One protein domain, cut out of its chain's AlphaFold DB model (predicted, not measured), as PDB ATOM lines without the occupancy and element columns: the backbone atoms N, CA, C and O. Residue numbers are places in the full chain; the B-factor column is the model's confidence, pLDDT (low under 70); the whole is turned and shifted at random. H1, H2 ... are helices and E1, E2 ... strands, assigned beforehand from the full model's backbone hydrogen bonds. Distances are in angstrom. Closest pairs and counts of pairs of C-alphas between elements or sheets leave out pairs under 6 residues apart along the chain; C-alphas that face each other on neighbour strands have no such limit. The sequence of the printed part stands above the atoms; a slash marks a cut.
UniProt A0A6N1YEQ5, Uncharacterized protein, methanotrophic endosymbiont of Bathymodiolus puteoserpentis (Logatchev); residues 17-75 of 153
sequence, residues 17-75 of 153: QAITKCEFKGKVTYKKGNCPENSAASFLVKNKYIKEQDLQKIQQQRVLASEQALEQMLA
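This is residues 17 to 75 of the 153 residues of an uncharacterized protein of methanotrophic endosymbiont of Bathymodiolus puteoserpentis (Logatchev) (UniProt A0A6N1YEQ5). A small, strongly twisted sheet of four strands makes a head, and one long helix, H1, sticks out from it as an arm with residues 56 to 74. The printed part has 59 residues, in the order E1, E2, E3, E4, H1; the sheet runs E2, E1, E3, E4, antiparallel throughout, and the class is mixed. It is only just extended, close to loose, with a radius of gyration of the C-alphas of 15.8 A and spans of 51 by 22 by 16 A.

E1, residues 19 to 24, begins at C-alpha (215.446, 270.685, 190.170) and is 16.0 A long. E2, residues 27 to 32, measures 16.4 A, E3, residues 40 to 45, 15.8 A, and E4, residues 48 to 51, 9.9 A. H1, residues 52 to 74, measures 33.1 A and ends at C-alpha (187.667, 240.247, 185.626).

E1 and E2 form a hairpin, with N 22 and O 29 2.8 A apart. E1 and E3 are antiparallel neighbours at 157 degrees, with N 21 and O 42 2.8 A apart. E3 and E4 form a hairpin, with N 43 and O 50 2.8 A apart. E2 and E4 are apart. H1 only grazes the sheet, with its residues 52 to 55; the closest C-alphas of E3 and H1, Ser 42 and Glu 52, are 5.6 A apart. In H1 every O i to N i+4 pair is within hydrogen-bond range.

The C-alphas of Lys 27 and Ala 75, the two farthest apart, are 51.7 A apart. The printed part has no cut, and no link is long. Confidence is under 70 at residues 17 to 18 and 73 to 75.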
ATOM      1  N   GLN A  17     215.665 267.231 196.149       55.06
ATOM      2  CA  GLN A  17     214.567 267.966 195.558       55.06
ATOM      3  C   GLN A  17     214.849 268.032 194.062       55.06
ATOM      4  O   GLN A  17     215.888 268.551 193.646       55.06
ATOM      5  N   ALA A  18     213.944 267.462 193.266       65.38
ATOM      6  CA  ALA A  18     214.017 267.534 191.817       65.38
ATOM      7  C   ALA A  18     214.159 269.007 191.407       65.38
ATOM      8  O   ALA A  18     213.324 269.840 191.762       65.38
ATOM      9  N   ILE A  19     215.246 269.339 190.706       73.56
ATOM     10  CA  ILE A  19     215.446 270.685 190.170       73.56
ATOM     11  C   ILE A  19     214.411 270.868 189.063       73.56
ATOM     12  O   ILE A  19     214.448 270.175 188.040       73.56
ATOM     13  N   THR A  20     213.471 271.779 189.285       76.50
ATOM     14  CA  THR A  20     212.427 272.117 188.326       76.50
ATOM     15  C   THR A  20     212.909 273.269 187.461       76.50
ATOM     16  O   THR A  20     213.416 274.287 187.942       76.50
ATOM     17  N   LYS A  21     212.795 273.096 186.147       83.50
ATOM     18  CA  LYS A  21     213.027 274.154 185.171       83.50
ATOM     19  C   LYS A  21     211.688 274.834 184.912       83.50
ATOM     20  O   LYS A  21     210.804 274.225 184.321       83.50
ATOM     21  N   CYS A  22     211.548 276.081 185.340       82.44
ATOM     22  CA  CYS A  22     210.368 276.901 185.089       82.44
ATOM     23  C   CYS A  22     210.666 277.887 183.959       82.44
ATOM     24  O   CYS A  22     211.649 278.629 184.033       82.44
ATOM     25  N   GLU A  23     209.814 277.933 182.941       83.88
ATOM     26  CA  GLU A  23     209.905 278.898 181.848       83.88
ATOM     27  C   GLU A  23     208.713 279.860 181.882       83.88
ATOM     28  O   GLU A  23     207.555 279.451 181.798       83.88
ATOM     29  N   PHE A  24     208.993 281.158 182.018       82.62
ATOM     30  CA  PHE A  24     207.982 282.213 182.034       82.62
ATOM     31  C   PHE A  24     208.358 283.313 181.044       82.62
ATOM     32  O   PHE A  24     209.385 283.972 181.209       82.62
ATOM     33  N   LYS A  25     207.532 283.525 180.010       79.38
ATOM     34  CA  LYS A  25     207.763 284.541 178.960       79.38
ATOM     35  C   LYS A  25     209.188 284.485 178.367       79.38
ATOM     36  O   LYS A  25     209.842 285.514 178.220       79.38
ATOM     37  N   GLY A  26     209.697 283.278 178.104       75.88
ATOM     38  CA  GLY A  26     211.047 283.043 177.569       75.88
ATOM     39  C   GLY A  26     212.195 283.166 178.582       75.88
ATOM     40  O   GLY A  26     213.344 282.901 178.237       75.88
ATOM     41  N   LYS A  27     211.923 283.527 179.845       82.56
ATOM     42  CA  LYS A  27     212.916 283.479 180.927       82.56
ATOM     43  C   LYS A  27     212.894 282.110 181.592       82.56
ATOM     44  O   LYS A  27     211.862 281.678 182.102       82.56
ATOM     45  N   VAL A  28     214.052 281.457 181.618       83.81
ATOM     46  CA  VAL A  28     214.255 280.160 182.266       83.81
ATOM     47  C   VAL A  28     214.816 280.379 183.666       83.81
ATOM     48  O   VAL A  28     215.851 281.017 183.835       83.81
ATOM     49  N   THR A  29     214.153 279.815 184.669       82.62
ATOM     50  CA  THR A  29     214.631 279.794 186.055       82.62
ATOM     51  C   THR A  29     214.644 278.367 186.577       82.62
ATOM     52  O   THR A  29     213.725 277.600 186.299       82.62
ATOM     53  N   TYR A  30     215.676 278.013 187.338       80.50
ATOM     54  CA  TYR A  30     215.769 276.722 188.008       80.50
ATOM     55  C   TYR A  30     215.401 276.917 189.470       80.50
ATOM     56  O   TYR A  30     216.024 277.723 190.163       80.50
ATOM     57  N   LYS A  31     214.370 276.217 189.931       78.44
ATOM     58  CA  LYS A  31     213.918 276.286 191.319       78.44
ATOM     59  C   LYS A  31     213.914 274.895 191.936       78.44
ATOM     60  O   LYS A  31     213.862 273.878 191.251       78.44
ATOM     61  N   LYS A  32     214.022 274.861 193.259       70.94
ATOM     62  CA  LYS A  32     213.729 273.668 194.045       70.94
ATOM     63  C   LYS A  32     212.286 273.810 194.527       70.94
ATOM     64  O   LYS A  32     211.983 274.771 195.230       70.94
ATOM     65  N   GLY A  33     211.401 272.916 194.090       73.06
ATOM     66  CA  GLY A  33     209.966 272.967 194.398       73.06
ATOM     67  C   GLY A  33     209.097 273.464 193.238       73.06
ATOM     68  O   GLY A  33     209.432 273.259 192.070       73.06
ATOM     69  N   ASN A  34     207.962 274.088 193.562       71.62
ATOM     70  CA  ASN A  34     206.927 274.408 192.578       71.62
ATOM     71  C   ASN A  34     207.260 275.647 191.738       71.62
ATOM     72  O   ASN A  34     207.763 276.664 192.229       71.62
ATOM     73  N   CYS A  35     206.931 275.555 190.454       78.62
ATOM     74  CA  CYS A  35     206.938 276.681 189.536       78.62
ATOM     75  C   CYS A  35     205.676 277.545 189.748       78.62
ATOM     76  O   CYS A  35     204.641 277.017 190.152       78.62
ATOM     77  N   PRO A  36     205.730 278.867 189.504       78.50
ATOM     78  CA  PRO A  36     204.530 279.706 189.536       78.50
ATOM     79  C   PRO A  36     203.493 279.215 188.510       78.50
ATOM     80  O   PRO A  36     203.879 278.809 187.415       78.50
ATOM     81  N   GLU A  37     202.199 279.293 188.842       75.19
ATOM     82  CA  GLU A  37     201.087 278.676 188.080       75.19
ATOM     83  C   GLU A  37     201.081 279.013 186.580       75.19
ATOM     84  O   GLU A  37     200.726 278.187 185.748       75.19
ATOM     85  N   ASN A  38     201.540 280.211 186.216       77.38
ATOM     86  CA  ASN A  38     201.562 280.685 184.831       77.38
ATOM     87  C   ASN A  38     202.853 280.338 184.065       77.38
ATOM     88  O   ASN A  38     203.120 280.928 183.017       77.38
ATOM     89  N   SER A  39     203.704 279.454 184.595       78.81
ATOM     90  CA  SER A  39     204.978 279.078 183.972       78.81
ATOM     91  C   SER A  39     204.993 277.624 183.521       78.81
ATOM     92  O   SER A  39     204.446 276.743 184.178       78.81
ATOM     93  N   ALA A  40     205.649 277.367 182.391       80.88
ATOM     94  CA  ALA A  40     205.834 276.012 181.905       80.88
ATOM     95  C   ALA A  40     206.885 275.313 182.774       80.88
ATOM     96  O   ALA A  40     208.070 275.655 182.731       80.88
ATOM     97  N   ALA A  41     206.444 274.341 183.569       83.56
ATOM     98  CA  ALA A  41     207.319 273.521 184.387       83.56
ATOM     99  C   ALA A  41     207.854 272.324 183.586       83.56
ATOM    100  O   ALA A  41     207.127 271.632 182.866       83.56
ATOM    101  N   SER A  42     209.154 272.078 183.710       82.81
ATOM    102  CA  SER A  42     209.827 270.884 183.210       82.81
ATOM    103  C   SER A  42     210.637 270.238 184.328       82.81
ATOM    104  O   SER A  42     211.407 270.904 185.021       82.81
ATOM    105  N   PHE A  43     210.501 268.927 184.478       80.19
ATOM    106  CA  PHE A  43     211.150 268.141 185.523       80.19
ATOM    107  C   PHE A  43     212.291 267.318 184.936       80.19
ATOM    108  O   PHE A  43     212.169 266.771 183.838       80.19
ATOM    109  N   LEU A  44     213.402 267.212 185.666       77.94
ATOM    110  CA  LEU A  44     214.514 266.355 185.273       77.94
ATOM    111  C   LEU A  44     214.189 264.891 185.600       77.94
ATOM    112  O   LEU A  44     214.184 264.487 186.759       77.94
ATOM    113  N   VAL A  45     213.953 264.084 184.567       78.44
ATOM    114  CA  VAL A  45     213.694 262.646 184.673       78.44
ATOM    115  C   VAL A  45     214.727 261.913 183.825       78.44
ATOM    116  O   VAL A  45     214.810 262.129 182.619       78.44
ATOM    117  N   LYS A  46     215.537 261.043 184.445       82.12
ATOM    118  CA  LYS A  46     216.581 260.254 183.754       82.12
ATOM    119  C   LYS A  46     217.467 261.116 182.829       82.12
ATOM    120  O   LYS A  46     217.616 260.821 181.646       82.12
ATOM    121  N   ASN A  47     218.025 262.202 183.369       78.75
ATOM    122  CA  ASN A  47     218.896 263.166 182.673       78.75
ATOM    123  C   ASN A  47     218.246 263.964 181.523       78.75
ATOM    124  O   ASN A  47     218.952 264.665 180.800       78.75
ATOM    125  N   LYS A  48     216.918 263.910 181.352       82.69
ATOM    126  CA  LYS A  48     216.186 264.721 180.368       82.69
ATOM    127  C   LYS A  48     215.119 265.566 181.055       82.69
ATOM    128  O   LYS A  48     214.437 265.090 181.957       82.69
ATOM    129  N   TYR A  49     214.973 266.818 180.628       79.88
ATOM    130  CA  TYR A  49     213.875 267.669 181.084       79.88
ATOM    131  C   TYR A  49     212.606 267.325 180.306       79.88
ATOM    132  O   TYR A  49     212.586 267.434 179.081       79.88
ATOM    133  N   ILE A  50     211.566 266.907 181.021       82.12
ATOM    134  CA  ILE A  50     210.254 266.554 180.470       82.12
ATOM    135  C   ILE A  50     209.235 267.570 180.980       82.12
ATOM    136  O   ILE A  50     209.259 267.923 182.159       82.12
ATOM    137  N   LYS A  51     208.345 268.045 180.105       85.81
ATOM    138  CA  LYS A  51     207.284 268.984 180.483       85.81
ATOM    139  C   LYS A  51     206.279 268.310 181.415       85.81
ATOM    140  O   LYS A  51     205.955 267.138 181.243       85.81
ATOM    141  N   GLU A  52     205.735 269.071 182.355       82.50
ATOM    142  CA  GLU A  52     204.728 268.573 183.301       82.50
ATOM    143  C   GLU A  52     203.509 267.950 182.610       82.50
ATOM    144  O   GLU A  52     203.061 266.869 182.985       82.50
ATOM    145  N   GLN A  53     203.022 268.586 181.541       82.75
ATOM    146  CA  GLN A  53     201.875 268.104 180.766       82.75
ATOM    147  C   GLN A  53     202.106 266.706 180.178       82.75
ATOM    148  O   GLN A  53     201.184 265.894 180.124       82.75
ATOM    149  N   ASP A  54     203.334 266.404 179.756       82.69
ATOM    150  CA  ASP A  54     203.666 265.096 179.194       82.69
ATOM    151  C   ASP A  54     203.736 264.030 180.294       82.69
ATOM    152  O   ASP A  54     203.291 262.902 180.092       82.69
ATOM    153  N   LEU A  55     204.214 264.394 181.489       80.44
ATOM    154  CA  LEU A  55     204.199 263.506 182.653       80.44
ATOM    155  C   LEU A  55     202.769 263.169 183.086       80.44
ATOM    156  O   LEU A  55     202.473 261.999 183.331       80.44
ATOM    157  N   GLN A  56     201.876 264.161 183.111       83.56
ATOM    158  CA  GLN A  56     200.460 263.950 183.415       83.56
ATOM    159  C   GLN A  56     199.792 263.025 182.388       83.56
ATOM    160  O   GLN A  56     199.091 262.091 182.774       83.56
ATOM    161  N   LYS A  57     200.067 263.208 181.088       86.25
ATOM    162  CA  LYS A  57     199.563 262.310 180.030       86.25
ATOM    163  C   LYS A  57     200.053 260.875 180.204       86.25
ATOM    164  O   LYS A  57     199.260 259.943 180.099       86.25
ATOM    165  N   ILE A  58     201.340 260.685 180.499       80.25
ATOM    166  CA  ILE A  58     201.910 259.352 180.750       80.25
ATOM    167  C   ILE A  58     201.239 258.705 181.966       80.25
ATOM    168  O   ILE A  58     200.950 257.510 181.954       80.25
ATOM    169  N   GLN A  59     200.981 259.480 183.020       81.62
ATOM    170  CA  GLN A  59     200.320 258.977 184.219       81.62
ATOM    171  C   GLN A  59     198.871 258.564 183.932       81.62
ATOM    172  O   GLN A  59     198.475 257.469 184.320       81.62
ATOM    173  N   GLN A  60     198.120 259.371 183.179       83.94
ATOM    174  CA  GLN A  60     196.766 259.025 182.730       83.94
ATOM    175  C   GLN A  60     196.748 257.751 181.877       83.94
ATOM    176  O   GLN A  60     195.944 256.859 182.125       83.94
ATOM    177  N   GLN A  61     197.674 257.616 180.924       83.12
ATOM    178  CA  GLN A  61     197.785 256.406 180.102       83.12
ATOM    179  C   GLN A  61     198.066 255.153 180.935       83.12
ATOM    180  O   GLN A  61     197.510 254.095 180.656       83.12
ATOM    181  N   ARG A  62     198.908 255.259 181.968       81.31
ATOM    182  CA  ARG A  62     199.190 254.133 182.872       81.31
ATOM    183  C   ARG A  62     197.963 253.708 183.664       81.31
ATOM    184  O   ARG A  62     197.756 252.510 183.819       81.31
ATOM    185  N   VAL A  63     197.169 254.667 184.141       84.44
ATOM    186  CA  VAL A  63     195.919 254.375 184.854       84.44
ATOM    187  C   VAL A  63     194.949 253.652 183.923       84.44
ATOM    188  O   VAL A  63     194.532 252.544 184.243       84.44
ATOM    189  N   LEU A  64     194.704 254.188 182.724       86.88
ATOM    190  CA  LEU A  64     193.820 253.554 181.740       86.88
ATOM    191  C   LEU A  64     194.286 252.144 181.348       86.88
ATOM    192  O   LEU A  64     193.483 251.220 181.284       86.88
ATOM    193  N   ALA A  65     195.590 251.950 181.129       82.19
ATOM    194  CA  ALA A  65     196.141 250.631 180.827       82.19
ATOM    195  C   ALA A  65     195.974 249.649 181.999       82.19
ATOM    196  O   ALA A  65     195.714 248.468 181.782       82.19
ATOM    197  N   SER A  66     196.108 250.129 183.241       80.25
ATOM    198  CA  SER A  66     195.887 249.300 184.429       80.25
ATOM    199  C   SER A  66     194.417 248.923 184.614       80.25
ATOM    200  O   SER A  66     194.132 247.784 184.973       80.25
ATOM    201  N   GLU A  67     193.491 249.832 184.302       82.12
ATOM    202  CA  GLU A  67     192.051 249.565 184.329       82.12
ATOM    203  C   GLU A  67     191.662 248.549 183.251       82.12
ATOM    204  O   GLU A  67     190.999 247.563 183.556       82.12
ATOM    205  N   GLN A  68     192.167 248.707 182.023       82.56
ATOM    206  CA  GLN A  68     191.949 247.736 180.947       82.56
ATOM    207  C   GLN A  68     192.521 246.351 181.280       82.56
ATOM    208  O   GLN A  68     191.888 245.334 180.999       82.56
ATOM    209  N   ALA A  69     193.707 246.288 181.891       78.44
ATOM    210  CA  ALA A  69     194.289 245.024 182.335       78.44
ATOM    211  C   ALA A  69     193.450 244.371 183.448       78.44
ATOM    212  O   ALA A  69     193.287 243.150 183.460       78.44
ATOM    213  N   LEU A  70     192.892 245.172 184.359       80.44
ATOM    214  CA  LEU A  70     192.009 244.691 185.419       80.44
ATOM    215  C   LEU A  70     190.680 244.166 184.852       80.44
ATOM    216  O   LEU A  70     190.232 243.096 185.258       80.44
ATOM    217  N   GLU A  71     190.080 244.865 183.888       78.19
ATOM    218  CA  GLU A  71     188.868 244.402 183.203       78.19
ATOM    219  C   GLU A  71     189.096 243.086 182.458       78.19
ATOM    220  O   GLU A  71     188.259 242.195 182.538       78.19
ATOM    221  N   GLN A  72     190.247 242.904 181.804       75.25
ATOM    222  CA  GLN A  72     190.587 241.633 181.150       75.25
ATOM    223  C   GLN A  72     190.773 240.477 182.143       75.25
ATOM    224  O   GLN A  72     190.491 239.330 181.799       75.25
ATOM    225  N   MET A  73     191.222 240.752 183.372       69.12
ATOM    226  CA  MET A  73     191.300 239.740 184.434       69.12
ATOM    227  C   MET A  73     189.935 239.418 185.055       69.12
ATOM    228  O   MET A  73     189.728 238.299 185.520       69.12
ATOM    229  N   LEU A  74     189.023 240.393 185.090       67.12
ATOM    230  CA  LEU A  74     187.667 240.247 185.626       67.12
ATOM    231  C   LEU A  74     186.656 239.760 184.581       67.12
ATOM    232  O   LEU A  74     185.558 239.343 184.955       67.12
ATOM    233  N   ALA A  75     187.006 239.805 183.293       63.59
ATOM    234  CA  ALA A  75     186.169 239.306 182.217       63.59
ATOM    235  C   ALA A  75     185.887 237.808 182.443       63.59
ATOM    236  O   ALA A  75     186.830 237.016 182.563       63.59
TER     237      ALA A  75